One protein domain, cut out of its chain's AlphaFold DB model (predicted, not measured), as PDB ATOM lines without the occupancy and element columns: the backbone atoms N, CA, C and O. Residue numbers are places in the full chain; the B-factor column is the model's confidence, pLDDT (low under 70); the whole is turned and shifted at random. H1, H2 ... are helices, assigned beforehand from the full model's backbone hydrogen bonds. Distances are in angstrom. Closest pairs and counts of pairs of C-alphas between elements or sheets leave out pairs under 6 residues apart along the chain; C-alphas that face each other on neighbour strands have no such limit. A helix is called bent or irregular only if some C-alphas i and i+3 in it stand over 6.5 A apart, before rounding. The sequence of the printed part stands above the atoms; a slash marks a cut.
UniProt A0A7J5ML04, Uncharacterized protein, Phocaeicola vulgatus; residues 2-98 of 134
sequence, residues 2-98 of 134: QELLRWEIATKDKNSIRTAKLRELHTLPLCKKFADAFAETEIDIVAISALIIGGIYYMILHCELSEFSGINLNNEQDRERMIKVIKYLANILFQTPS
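Overview. This is residues 2 to 98 of the 134 residues of an uncharacterized protein of Phocaeicola vulgatus (UniProt A0A7J5ML04). Three helices frame an open, flat triangle: the bent helix H2 and the straight helix H3 make its two long sides, joined near residues 31 and 46, and the short H1 closes the other end. The long helix H4 runs side by side with H3, beyond it from H2, with little contact. The printed part has 97 residues with four named helices in the order H1, H2, H3, H4 and no named strand; the class is all helix. It is loose, with a radius of gyration of the C-alphas of 15.9 A, and flat, spanning 42 by 37 by 17 A.

Arrangement. Begin at H1, residues 2 to 11, and go on to H2, residues 14 to 37. H2 was assigned as one helix by its hydrogen bonds but is bent: C-alphas 26 and 29 are 7.0 A apart, and its arms H2a, residues 14 to 26, and H2b, residues 29 to 37, stand at a steep tilt of 43 degrees. H1 touches H2a at residues 16 to 20 alone, at a steep tilt of 46 degrees, opposite ways; their closest C-alphas, of Glu 8 and Ser 16, are 4.9 A apart. Next look at H3, residues 45 to 62. H2b touches its residues 45 to 46 alone, at a steep tilt of 47 degrees, opposite ways; the closest C-alphas, of Cys 31 and Val 46, are 5.9 A apart. H1 and H3 only just touch, with 3 pairs of C-alphas within 8 A, at residues 60 to 61 of H3 alone; they are about perpendicular at 89 degrees, and the closest C-alphas, of Gln 2 and Leu 61, are 6.9 A apart. H2a and H3 are apart. The packing is mostly crossed, with 0 of these 3 touching pairs at a shallow tilt. H4, residues 76 to 98, is close to H3 but not clearly touching, at a shallow tilt of 4 degrees, opposite ways; the closest C-alphas, of Ile 45 and Leu 93, are 8.0 A apart. Every O i to N i+4 pair is within hydrogen-bond range in H1, H2a, H2b and H3; in H4, 16 of 19 are.

Along the chain. Find C-alpha 2 at (85.741, 101.871, 97.916), where H1 begins; it runs 14.2 A. H2a covers 18.8 A and H2b 12.4 A. From C-alpha 45 at (95.192, 80.359, 105.060), H3 runs 25.4 A. H4 runs 32.6 A to C-alpha 98 at (95.654, 67.611, 97.474); it is neither bent nor irregular, but only just: C-alphas 93 and 96 are 6.0 A apart.

Size, cuts and confidence. The two C-alphas farthest apart, of Asp 13 and Ser 98, are 44.6 A apart. The printed part has no cut. The link from H1 to H2 is tight, H2 to H3 short, and H3 to H4 long, with 13 residues. Residues 21 to 27, which belong to H2, stand free. In the B-factor column the mean pLDDT of the printed part is 92.0; residues 96 to 98 are under 70.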
ATOM      1  N   GLN A   2      84.509 101.070  97.763       90.62
ATOM      2  CA  GLN A   2      85.741 101.871  97.916       90.62
ATOM      3  C   GLN A   2      85.560 103.130  98.783       90.62
ATOM      4  O   GLN A   2      86.300 103.308  99.744       90.62
ATOM      5  N   GLU A   3      84.525 103.941  98.525       92.75
ATOM      6  CA  GLU A   3      84.248 105.136  99.346       92.75
ATOM      7  C   GLU A   3      83.955 104.818 100.811       92.75
ATOM      8  O   GLU A   3      84.332 105.571 101.702       92.75
ATOM      9  N   LEU A   4      83.323 103.673 101.076       93.31
ATOM     10  CA  LEU A   4      83.065 103.232 102.443       93.31
ATOM     11  C   LEU A   4      84.382 102.937 103.172       93.31
ATOM     12  O   LEU A   4      84.555 103.373 104.303       93.31
ATOM     13  N   LEU A   5      85.324 102.257 102.506       93.06
ATOM     14  CA  LEU A   5      86.654 101.979 103.055       93.06
ATOM     15  C   LEU A   5      87.445 103.274 103.291       93.06
ATOM     16  O   LEU A   5      88.042 103.433 104.356       93.06
ATOM     17  N   ARG A   6      87.413 104.222 102.339       93.31
ATOM     18  CA  ARG A   6      88.039 105.548 102.502       93.31
ATOM     19  C   ARG A   6      87.483 106.276 103.720       93.31
ATOM     20  O   ARG A   6      88.251 106.720 104.571       93.31
ATOM     21  N   TRP A   7      86.157 106.355 103.820       95.50
ATOM     22  CA  TRP A   7      85.476 106.989 104.944       95.50
ATOM     23  C   TRP A   7      85.826 106.322 106.279       95.50
ATOM     24  O   TRP A   7      86.109 107.024 107.254       95.50
ATOM     25  N   GLU A   8      85.858 104.986 106.329       94.75
ATOM     26  CA  GLU A   8      86.189 104.244 107.546       94.75
ATOM     27  C   GLU A   8      87.604 104.534 108.043       94.75
ATOM     28  O   GLU A   8      87.786 104.826 109.231       94.75
ATOM     29  N   ILE A   9      88.579 104.508 107.131       92.19
ATOM     30  CA  ILE A   9      89.994 104.759 107.424       92.19
ATOM     31  C   ILE A   9      90.228 106.220 107.826       92.19
ATOM     32  O   ILE A   9      91.029 106.474 108.727       92.19
ATOM     33  N   ALA A  10      89.538 107.174 107.196       94.81
ATOM     34  CA  ALA A  10      89.706 108.597 107.477       94.81
ATOM     35  C   ALA A  10      89.032 109.030 108.792       94.81
ATOM     36  O   ALA A  10      89.636 109.756 109.579       94.81
ATOM     37  N   THR A  11      87.799 108.578 109.043       95.44
ATOM     38  CA  THR A  11      86.940 109.132 110.110       95.44
ATOM     39  C   THR A  11      87.182 108.485 111.471       95.44
ATOM     40  O   THR A  11      87.248 109.182 112.479       95.44
ATOM     41  N   LYS A  12      87.318 107.150 111.510       93.12
ATOM     42  CA  LYS A  12      87.570 106.366 112.740       93.12
ATOM     43  C   LYS A  12      86.603 106.653 113.911       93.12
ATOM     44  O   LYS A  12      86.995 106.555 115.073       93.12
ATOM     45  N   ASP A  13      85.346 106.999 113.627       95.88
ATOM     46  CA  ASP A  13      84.322 107.234 114.646       95.88
ATOM     47  C   ASP A  13      83.612 105.929 115.066       95.88
ATOM     48  O   ASP A  13      83.868 104.835 114.554       95.88
ATOM     49  N   LYS A  14      82.681 106.023 116.024       97.50
ATOM     50  CA  LYS A  14      81.927 104.855 116.509       97.50
ATOM     51  C   LYS A  14      81.169 104.143 115.382       97.50
ATOM     52  O   LYS A  14      81.049 102.916 115.411       97.50
ATOM     53  N   ASN A  15      80.647 104.891 114.412       95.94
ATOM     54  CA  ASN A  15      79.866 104.332 113.316       95.94
ATOM     55  C   ASN A  15      80.767 103.614 112.316       95.94
ATOM     56  O   ASN A  15      80.434 102.507 111.894       95.94
ATOM     57  N   SER A  16      81.914 104.194 111.984       95.50
ATOM     58  CA  SER A  16      82.859 103.624 111.038       95.50
ATOM     59  C   SER A  16      83.520 102.363 111.586       95.50
ATOM     60  O   SER A  16      83.571 101.345 110.894       95.50
ATOM     61  N   ILE A  17      83.881 102.358 112.874       95.44
ATOM     62  CA  ILE A  17      84.364 101.158 113.569       95.44
ATOM     63  C   ILE A  17      83.283 100.071 113.584       95.44
ATOM     64  O   ILE A  17      83.578  98.899 113.340       95.44
ATOM     65  N   ARG A  18      82.024 100.434 113.869       96.12
ATOM     66  CA  ARG A  18      80.908  99.475 113.879       96.12
ATOM     67  C   ARG A  18      80.705  98.846 112.503       96.12
ATOM     68  O   ARG A  18      80.560  97.628 112.422       96.12
ATOM     69  N   THR A  19      80.707  99.648 111.443       95.00
ATOM     70  CA  THR A  19      80.523  99.168 110.068       95.00
ATOM     71  C   THR A  19      81.670  98.256 109.633       95.00
ATOM     72  O   THR A  19      81.408  97.162 109.128       95.00
ATOM     73  N   ALA A  20      82.921  98.627 109.925       93.62
ATOM     74  CA  ALA A  20      84.082  97.788 109.635       93.62
ATOM     75  C   ALA A  20      84.006  96.428 110.361       93.62
ATOM     76  O   ALA A  20      84.211  95.384 109.741       93.62
ATOM     77  N   LYS A  21      83.632  96.421 111.650       94.50
ATOM     78  CA  LYS A  21      83.456  95.185 112.433       94.50
ATOM     79  C   LYS A  21      82.314  94.307 111.925       94.50
ATOM     80  O   LYS A  21      82.444  93.090 111.934       94.50
ATOM     81  N   LEU A  22      81.201  94.902 111.494       94.19
ATOM     82  CA  LEU A  22      80.084  94.144 110.924       94.19
ATOM     83  C   LEU A  22      80.490  93.441 109.631       94.19
ATOM     84  O   LEU A  22      80.125  92.287 109.427       94.19
ATOM     85  N   ARG A  23      81.279  94.105 108.783       91.12
ATOM     86  CA  ARG A  23      81.799  93.484 107.562       91.12
ATOM     87  C   ARG A  23      82.674  92.268 107.875       91.12
ATOM     88  O   ARG A  23      82.490  91.237 107.239       91.12
ATOM     89  N   GLU A  24      83.539  92.367 108.882       91.75
ATOM     90  CA  GLU A  24      84.352  91.235 109.348       91.75
ATOM     91  C   GLU A  24      83.499  90.117 109.970       91.75
ATOM     92  O   GLU A  24      83.719  88.939 109.724       91.75
ATOM     93  N   LEU A  25      82.453  90.456 110.726       95.00
ATOM     94  CA  LEU A  25      81.563  89.455 111.321       95.00
ATOM     95  C   LEU A  25      80.948  88.518 110.264       95.00
ATOM     96  O   LEU A  25      80.792  87.323 110.516       95.00
ATOM     97  N   HIS A  26      80.626  89.044 109.079       90.31
ATOM     98  CA  HIS A  26      80.073  88.255 107.978       90.31
ATOM     99  C   HIS A  26      81.097  87.327 107.305       90.31
ATOM    100  O   HIS A  26      80.689  86.337 106.693       90.31
ATOM    101  N   THR A  27      82.399  87.602 107.414       91.50
ATOM    102  CA  THR A  27      83.457  86.761 106.830       91.50
ATOM    103  C   THR A  27      83.911  85.653 107.780       91.50
ATOM    104  O   THR A  27      84.363  84.612 107.300       91.50
ATOM    105  N   LEU A  28      83.708  85.794 109.099       94.69
ATOM    106  CA  LEU A  28      84.147  84.808 110.102       94.69
ATOM    107  C   LEU A  28      83.743  83.350 109.806       94.69
ATOM    108  O   LEU A  28      84.600  82.477 109.957       94.69
ATOM    109  N   PRO A  29      82.504  83.026 109.367       94.81
ATOM    110  CA  PRO A  29      82.149  81.641 109.050       94.81
ATOM    111  C   PRO A  29      82.981  81.063 107.899       94.81
ATOM    112  O   PRO A  29      83.343  79.886 107.921       94.81
ATOM    113  N   LEU A  30      83.312  81.891 106.904       91.19
ATOM    114  CA  LEU A  30      84.155  81.499 105.780       91.19
ATOM    115  C   LEU A  30      85.610  81.320 106.224       91.19
ATOM    116  O   LEU A  30      86.227  80.315 105.876       91.19
ATOM    117  N   CYS A  31      86.131  82.247 107.037       94.50
ATOM    118  CA  CYS A  31      87.461  82.136 107.635       94.50
ATOM    119  C   CYS A  31      87.594  80.843 108.443       94.50
ATOM    120  O   CYS A  31      88.560  80.112 108.253       94.50
ATOM    121  N   LYS A  32      86.593  80.512 109.268       94.31
ATOM    122  CA  LYS A  32      86.569  79.258 110.026       94.31
ATOM    123  C   LYS A  32      86.593  78.036 109.109       94.31
ATOM    124  O   LYS A  32      87.419  77.157 109.303       94.31
ATOM    125  N   LYS A  33      85.745  78.002 108.076       90.69
ATOM    126  CA  LYS A  33      85.706  76.885 107.121       90.69
ATOM    127  C   LYS A  33      87.070  76.636 106.465       90.69
ATOM    128  O   LYS A  33      87.461  75.486 106.296       90.69
ATOM    129  N   PHE A  34      87.777  77.696 106.073       89.94
ATOM    130  CA  PHE A  34      89.111  77.555 105.494       89.94
ATOM    131  C   PHE A  34      90.167  77.207 106.542       89.94
ATOM    132  O   PHE A  34      90.996  76.349 106.265       89.94
ATOM    133  N   ALA A  35      90.109  77.785 107.742       91.69
ATOM    134  CA  ALA A  35      90.982  77.383 108.842       91.69
ATOM    135  C   ALA A  35      90.863  75.876 109.118       91.69
ATOM    136  O   ALA A  35      91.874  75.188 109.161       91.69
ATOM    137  N   ASP A  36      89.636  75.350 109.193       86.81
ATOM    138  CA  ASP A  36      89.373  73.923 109.402       86.81
ATOM    139  C   ASP A  36      89.928  73.066 108.244       86.81
ATOM    140  O   ASP A  36      90.536  72.024 108.474       86.81
ATOM    141  N   ALA A  37      89.779  73.516 106.990       83.00
ATOM    142  CA  ALA A  37      90.297  72.806 105.814       83.00
ATOM    143  C   ALA A  37      91.836  72.743 105.761       83.00
ATOM    144  O   ALA A  37      92.395  71.839 105.142       83.00
ATOM    145  N   PHE A  38      92.511  73.696 106.403       86.25
ATOM    146  CA  PHE A  38      93.968  73.797 106.459       86.25
ATOM    147  C   PHE A  38      94.541  73.443 107.841       86.25
ATOM    148  O   PHE A  38      95.750  73.552 108.021       86.25
ATOM    149  N   ALA A  39      93.714  72.977 108.785       83.56
ATOM    150  CA  ALA A  39      94.088  72.777 110.189       83.56
ATOM    151  C   ALA A  39      95.261  71.808 110.386       83.56
ATOM    152  O   ALA A  39      96.043  71.955 111.320       83.56
ATOM    153  N   GLU A  40      95.398  70.833 109.488       78.12
ATOM    154  CA  GLU A  40      96.502  69.878 109.527       78.12
ATOM    155  C   GLU A  40      97.765  70.405 108.838       78.12
ATOM    156  O   GLU A  40      98.791  69.762 108.921       78.12
ATOM    157  N   THR A  41      97.743  71.544 108.151       79.88
ATOM    158  CA  THR A  41      98.905  72.080 107.423       79.88
ATOM    159  C   THR A  41      99.638  73.152 108.238       79.88
ATOM    160  O   THR A  41      99.086  73.721 109.172       79.88
ATOM    161  N   GLU A  42     100.864  73.504 107.845       84.69
ATOM    162  CA  GLU A  42     101.564  74.690 108.386       84.69
ATOM    163  C   GLU A  42     101.081  76.011 107.752       84.69
ATOM    164  O   GLU A  42     101.613  77.084 108.036       84.69
ATOM    165  N   ILE A  43     100.082  75.950 106.865       88.62
ATOM    166  CA  ILE A  43      99.579  77.097 106.113       88.62
ATOM    167  C   ILE A  43      98.466  77.772 106.917       88.62
ATOM    168  O   ILE A  43      97.350  77.263 107.014       88.62
ATOM    169  N   ASP A  44      98.730  78.985 107.403       93.25
ATOM    170  CA  ASP A  44      97.683  79.869 107.923       93.25
ATOM    171  C   ASP A  44      96.949  80.566 106.767       93.25
ATOM    172  O   ASP A  44      97.250  81.696 106.364       93.25
ATOM    173  N   ILE A  45      95.972  79.860 106.196       92.94
ATOM    174  CA  ILE A  45      95.192  80.359 105.060       92.94
ATOM    175  C   ILE A  45      94.389  81.621 105.401       92.94
ATOM    176  O   ILE A  45      94.142  82.444 104.515       92.94
ATOM    177  N   VAL A  46      93.998  81.811 106.668       95.25
ATOM    178  CA  VAL A  46      93.249  82.996 107.107       95.25
ATOM    179  C   VAL A  46      94.163  84.216 107.082       95.25
ATOM    180  O   VAL A  46      93.807  85.227 106.470       95.25
ATOM    181  N   ALA A  47      95.361  84.112 107.664       96.12
ATOM    182  CA  ALA A  47      96.343  85.195 107.654       96.12
ATOM    183  C   ALA A  47      96.804  85.545 106.231       96.12
ATOM    184  O   ALA A  47      96.866  86.723 105.865       96.12
ATOM    185  N   ILE A  48      97.062  84.536 105.393       95.50
ATOM    186  CA  ILE A  48      97.429  84.742 103.984       95.50
ATOM    187  C   ILE A  48      96.301  85.457 103.231       95.50
ATOM    188  O   ILE A  48      96.552  86.416 102.498       95.50
ATOM    189  N   SER A  49      95.047  85.046 103.444       94.69
ATOM    190  CA  SER A  49      93.887  85.703 102.829       94.69
ATOM    191  C   SER A  49      93.759  87.162 103.270       94.69
ATOM    192  O   SER A  49      93.504  88.031 102.433       94.69
ATOM    193  N   ALA A  50      93.988  87.456 104.554       95.50
ATOM    194  CA  ALA A  50      93.968  88.818 105.083       95.50
ATOM    195  C   ALA A  50      95.034  89.711 104.421       95.50
ATOM    196  O   ALA A  50      94.725  90.841 104.034       95.50
ATOM    197  N   LEU A  51      96.254  89.198 104.215       96.75
ATOM    198  CA  LEU A  51      97.316  89.913 103.494       96.75
ATOM    199  C   LEU A  51      96.927  90.207 102.040       96.75
ATOM    200  O   LEU A  51      97.099  91.335 101.578       96.75
ATOM    201  N   ILE A  52      96.368  89.222 101.330       95.62
ATOM    202  CA  ILE A  52      95.949  89.385  99.929       95.62
ATOM    203  C   ILE A  52      94.840  90.437  99.820       95.62
ATOM    204  O   ILE A  52      94.942  91.361  99.013       95.62
ATOM    205  N   ILE A  53      93.793  90.333 100.644       94.00
ATOM    206  CA  ILE A  53      92.657  91.266 100.615       94.00
ATOM    207  C   ILE A  53      93.106  92.676 101.014       94.00
ATOM    208  O   ILE A  53      92.751  93.641 100.337       94.00
ATOM    209  N   GLY A  54      93.923  92.800 102.066       94.31
ATOM    210  CA  GLY A  54      94.487  94.077 102.500       94.31
ATOM    211  C   GLY A  54      95.341  94.737 101.416       94.31
ATOM    212  O   GLY A  54      95.171  95.926 101.144       94.31
ATOM    213  N   GLY A  55      96.189  93.958 100.739       95.81
ATOM    214  CA  GLY A  55      96.981  94.425  99.601       95.81
ATOM    215  C   GLY A  55      96.109  94.915  98.443       95.81
ATOM    216  O   GLY A  55      96.322  96.018  97.943       95.81
ATOM    217  N   ILE A  56      95.074  94.156  98.068       95.31
ATOM    218  CA  ILE A  56      94.123  94.557  97.019       95.31
ATOM    219  C   ILE A  56      93.406  95.855  97.403       95.31
ATOM    220  O   ILE A  56      93.317  96.767  96.582       95.31
ATOM    221  N   TYR A  57      92.911  95.968  98.637       94.62
ATOM    222  CA  TYR A  57      92.251  97.188  99.106       94.62
ATOM    223  C   TYR A  57      93.184  98.388  99.066       94.62
ATOM    224  O   TYR A  57      92.788  99.428  98.547       94.62
ATOM    225  N   TYR A  58      94.418  98.245  99.547       95.06
ATOM    226  CA  TYR A  58      95.402  99.314  99.459       95.06
ATOM    227  C   TYR A  58      95.642  99.729  98.005       95.06
ATOM    228  O   TYR A  58      95.513 100.905  97.682       95.06
ATOM    229  N   MET A  59      95.911  98.772  97.111       95.75
ATOM    230  CA  MET A  59      96.175  99.062  95.699       95.75
ATOM    231  C   MET A  59      94.987  99.747  95.011       95.75
ATOM    232  O   MET A  59      95.196 100.652  94.213       95.75
ATOM    233  N   ILE A  60      93.749  99.364  95.340       94.44
ATOM    234  CA  ILE A  60      92.533 100.010  94.824       94.44
ATOM    235  C   ILE A  60      92.380 101.436  95.365       94.44
ATOM    236  O   ILE A  60      91.971 102.334  94.640       94.44
ATOM    237  N   LEU A  61      92.664 101.660  96.646       93.94
ATOM    238  CA  LEU A  61      92.565 102.994  97.242       93.94
ATOM    239  C   LEU A  61      93.692 103.924  96.773       93.94
ATOM    240  O   LEU A  61      93.508 105.137  96.750       93.94
ATOM    241  N   HIS A  62      94.836 103.354  96.400       93.56
ATOM    242  CA  HIS A  62      96.040 104.064  95.983       93.56
ATOM    243  C   HIS A  62      96.127 104.303  94.466       93.56
ATOM    244  O   HIS A  62      96.891 105.166  94.042       93.56
ATOM    245  N   CYS A  63      95.368 103.580  93.629       93.69
ATOM    246  CA  CYS A  63      95.541 103.617  92.167       93.69
ATOM    247  C   CYS A  63      95.210 104.968  91.506       93.69
ATOM    248  O   CYS A  63      95.596 105.198  90.362       93.69
ATOM    249  N   GLU A  64      94.528 105.868  92.219       89.44
ATOM    250  CA  GLU A  64      94.305 107.261  91.800       89.44
ATOM    251  C   GLU A  64      95.485 108.193  92.134       89.44
ATOM    252  O   GLU A  64      95.561 109.293  91.596       89.44
ATOM    253  N   LEU A  65      96.404 107.770  93.010       93.44
ATOM    254  CA  LEU A  65      97.551 108.565  93.458       93.44
ATOM    255  C   LEU A  65      98.804 108.255  92.642       93.44
ATOM    256  O   LEU A  65      99.447 109.158  92.110       93.44
ATOM    257  N   SER A  66      99.168 106.977  92.567       96.12
ATOM    258  CA  SER A  66     100.305 106.504  91.786       96.12
ATOM    259  C   SER A  66     100.271 104.987  91.622       96.12
ATOM    260  O   SER A  66      99.488 104.267  92.254       96.12
ATOM    261  N   GLU A  67     101.145 104.490  90.753       96.56
ATOM    262  CA  GLU A  67     101.405 103.062  90.646       96.56
ATOM    263  C   GLU A  67     102.006 102.536  91.953       96.56
ATOM    264  O   GLU A  67     102.868 103.172  92.566       96.56
ATOM    265  N   PHE A  68     101.592 101.342  92.364       96.31
ATOM    266  CA  PHE A  68     102.217 100.643  93.479       96.31
ATOM    267  C   PHE A  68     103.123  99.547  92.929       96.31
ATOM    268  O   PHE A  68     102.646  98.619  92.279       96.31
ATOM    269  N   SER A  69     104.433  99.664  93.155       94.88
ATOM    270  CA  SER A  69     105.436  98.752  92.578       94.88
ATOM    271  C   SER A  69     105.340  98.631  91.046       94.88
ATOM    272  O   SER A  69     105.541  97.552  90.491       94.88
ATOM    273  N   GLY A  70     105.003  99.733  90.368       96.25
ATOM    274  CA  GLY A  70     104.821  99.763  88.912       96.25
ATOM    275  C   GLY A  70     103.536  99.085  88.419       96.25
ATOM    276  O   GLY A  70     103.502  98.595  87.296       96.25
ATOM    277  N   ILE A  71     102.518  98.955  89.279       96.94
ATOM    278  CA  ILE A  71     101.216  98.360  88.951       96.94
ATOM    279  C   ILE A  71     100.119  99.387  89.221       96.94
ATOM    280  O   ILE A  71     100.029  99.926  90.332       96.94
ATOM    281  N   ASN A  72      99.240  99.612  88.243       96.69
ATOM    282  CA  ASN A  72      98.073 100.473  88.397       96.69
ATOM    283  C   ASN A  72      96.778  99.721  88.069       96.69
ATOM    284  O   ASN A  72      96.508  99.370  86.927       96.69
ATOM    285  N   LEU A  73      95.912  99.530  89.069       95.62
ATOM    286  CA  LEU A  73      94.660  98.784  88.893       95.62
ATOM    287  C   LEU A  73      93.606  99.497  88.028       95.62
ATOM    288  O   LEU A  73      92.611  98.866  87.663       95.62
ATOM    289  N   ASN A  74      93.818 100.760  87.645       94.62
ATOM    290  CA  ASN A  74      93.014 101.423  86.616       94.62
ATOM    291  C   ASN A  74      93.308 100.871  85.208       94.62
ATOM    292  O   ASN A  74      92.420 100.894  84.349       94.62
ATOM    293  N   ASN A  75      94.476 100.259  84.997       95.50
ATOM    294  CA  ASN A  75      94.849  99.609  83.745       95.50
ATOM    295  C   ASN A  75      94.314  98.171  83.688       95.50
ATOM    296  O   ASN A  75      94.471  97.386  84.623       95.50
ATOM    297  N   GLU A  76      93.713  97.786  82.562       97.06
ATOM    298  CA  GLU A  76      93.177  96.430  82.380       97.06
ATOM    299  C   GLU A  76      94.262  95.353  82.400       97.06
ATOM    300  O   GLU A  76      94.121  94.346  83.091       97.06
ATOM    301  N   GLN A  77      95.383  95.615  81.728       97.69
ATOM    302  CA  GLN A  77      96.526  94.701  81.667       97.69
ATOM    303  C   GLN A  77      97.087  94.386  83.062       97.69
ATOM    304  O   GLN A  77      97.398  93.234  83.372       97.69
ATOM    305  N   ASP A  78      97.155  95.390  83.938       97.38
ATOM    306  CA  ASP A  78      97.609  95.219  85.317       97.38
ATOM    307  C   ASP A  78      96.597  94.439  86.159       97.38
ATOM    308  O   ASP A  78      96.987  93.561  86.935       97.38
ATOM    309  N   ARG A  79      95.289  94.672  85.972       96.88
ATOM    310  CA  ARG A  79      94.248  93.851  86.617       96.88
ATOM    311  C   ARG A  79      94.366  92.385  86.212       96.88
ATOM    312  O   ARG A  79      94.334  91.507  87.075       96.88
ATOM    313  N   GLU A  80      94.550  92.106  84.924       98.00
ATOM    314  CA  GLU A  80      94.757  90.741  84.435       98.00
ATOM    315  C   GLU A  80      96.018  90.102  85.020       98.00
ATOM    316  O   GLU A  80      95.992  88.937  85.434       98.00
ATOM    317  N   ARG A  81      97.120  90.858  85.085       97.06
ATOM    318  CA  ARG A  81      98.369  90.417  85.713       97.06
ATOM    319  C   ARG A  81      98.145  90.038  87.177       97.06
ATOM    320  O   ARG A  81      98.580  88.962  87.589       97.06
ATOM    321  N   MET A  82      97.418  90.852  87.941       96.75
ATOM    322  CA  MET A  82      97.105  90.556  89.343       96.75
ATOM    323  C   MET A  82      96.222  89.317  89.500       96.75
ATOM    324  O   MET A  82      96.503  88.470  90.348       96.75
ATOM    325  N   ILE A  83      95.207  89.144  88.647       96.94
ATOM    326  CA  ILE A  83      94.369  87.935  88.645       96.94
ATOM    327  C   ILE A  83      95.221  86.685  88.382       96.94
ATOM    328  O   ILE A  83      95.033  85.667  89.051       96.94
ATOM    329  N   LYS A  84      96.170  86.743  87.437       97.56
ATOM    330  CA  LYS A  84      97.093  85.629  87.151       97.56
ATOM    331  C   LYS A  84      97.952  85.280  88.370       97.56
ATOM    332  O   LYS A  84      98.062  84.101  88.700       97.56
ATOM    333  N   VAL A  85      98.496  86.279  89.068       96.44
ATOM    334  CA  VAL A  85      99.298  86.068  90.288       96.44
ATOM    335  C   VAL A  85      98.458  85.454  91.409       96.44
ATOM    336  O   VAL A  85      98.884  84.476  92.018       96.44
ATOM    337  N   ILE A  86      97.244  85.957  91.648       96.12
ATOM    338  CA  ILE A  86      96.349  85.414  92.683       96.12
ATOM    339  C   ILE A  86      95.970  83.961  92.367       96.12
ATOM    340  O   ILE A  86      96.002  83.116  93.258       96.12
ATOM    341  N   LYS A  87      95.667  83.637  91.101       95.06
ATOM    342  CA  LYS A  87      95.405  82.252  90.668       95.06
ATOM    343  C   LYS A  87      96.613  81.345  90.890       95.06
ATOM    344  O   LYS A  87      96.451  80.221  91.353       95.06
ATOM    345  N   TYR A  88      97.812  81.825  90.572       94.50
ATOM    346  CA  TYR A  88      99.043  81.074  90.795       94.50
ATOM    347  C   TYR A  88      99.285  80.802  92.287       94.50
ATOM    348  O   TYR A  88      99.536  79.658  92.660       94.50
ATOM    349  N   LEU A  89      99.117  81.813  93.146       93.69
ATOM    350  CA  LEU A  89      99.207  81.650  94.599       93.69
ATOM    351  C   LEU A  89      98.156  80.668  95.127       93.69
ATOM    352  O   LEU A  89      98.494  79.787  95.908       93.69
ATOM    353  N   ALA A  90      96.907  80.769  94.669       91.00
ATOM    354  CA  ALA A  90      95.864  79.816  95.035       91.00
ATOM    355  C   ALA A  90      96.243  78.384  94.625       91.00
ATOM    356  O   ALA A  90      96.111  77.468  95.427       91.00
ATOM    357  N   ASN A  91      96.789  78.180  93.424       88.31
ATOM    358  CA  ASN A  91      97.254  76.856  93.016       88.31
ATOM    359  C   ASN A  91      98.345  76.322  93.952       88.31
ATOM    360  O   ASN A  91      98.238  75.179  94.369       88.31
ATOM    361  N   ILE A  92      99.336  77.132  94.338       87.69
ATOM    362  CA  ILE A  92     100.374  76.707  95.295       87.69
ATOM    363  C   ILE A  92      99.743  76.308  96.633       87.69
ATOM    364  O   ILE A  92      99.986  75.211  97.132       87.69
ATOM    365  N   LEU A  93      98.898  77.179  97.189       87.12
ATOM    366  CA  LEU A  93      98.290  76.980  98.505       87.12
ATOM    367  C   LEU A  93      97.382  75.749  98.544       87.12
ATOM    368  O   LEU A  93      97.322  75.077  99.565       87.12
ATOM    369  N   PHE A  94      96.685  75.446  97.448       82.12
ATOM    370  CA  PHE A  94      95.739  74.332  97.359       82.12
ATOM    371  C   PHE A  94      96.313  73.074  96.682       82.12
ATOM    372  O   PHE A  94      95.643  72.041  96.660       82.12
ATOM    373  N   GLN A  95      97.557  73.101  96.202       75.19
ATOM    374  CA  GLN A  95      98.287  71.897  95.792       75.19
ATOM    375  C   GLN A  95      98.821  71.121  97.002       75.19
ATOM    376  O   GLN A  95      98.744  69.894  97.015       75.19
ATOM    377  N   THR A  96      99.290  71.813  98.045       56.12
ATOM    378  CA  THR A  96      99.776  71.189  99.293       56.12
ATOM    379  C   THR A  96      98.718  70.316 100.006       56.12
ATOM    380  O   THR A  96      99.088  69.257 100.504       56.12
ATOM    381  N   PRO A  97      97.413  70.667 100.022       55.09
ATOM    382  CA  PRO A  97      96.334  69.857 100.598       55.09
ATOM    383  C   PRO A  97      95.744  68.775  99.675       55.09
ATOM    384  O   PRO A  97      94.863  68.043 100.124       55.09
ATOM    385  N   SER A  98      96.178  68.643  98.406       54.03
ATOM    386  CA  SER A  98      95.654  67.611  97.474       54.03
ATOM    387  C   SER A  98      95.835  66.187  98.007       54.03
ATOM    388  O   SER A  98      95.108  65.270  97.628       54.03
TER     389      SER A  98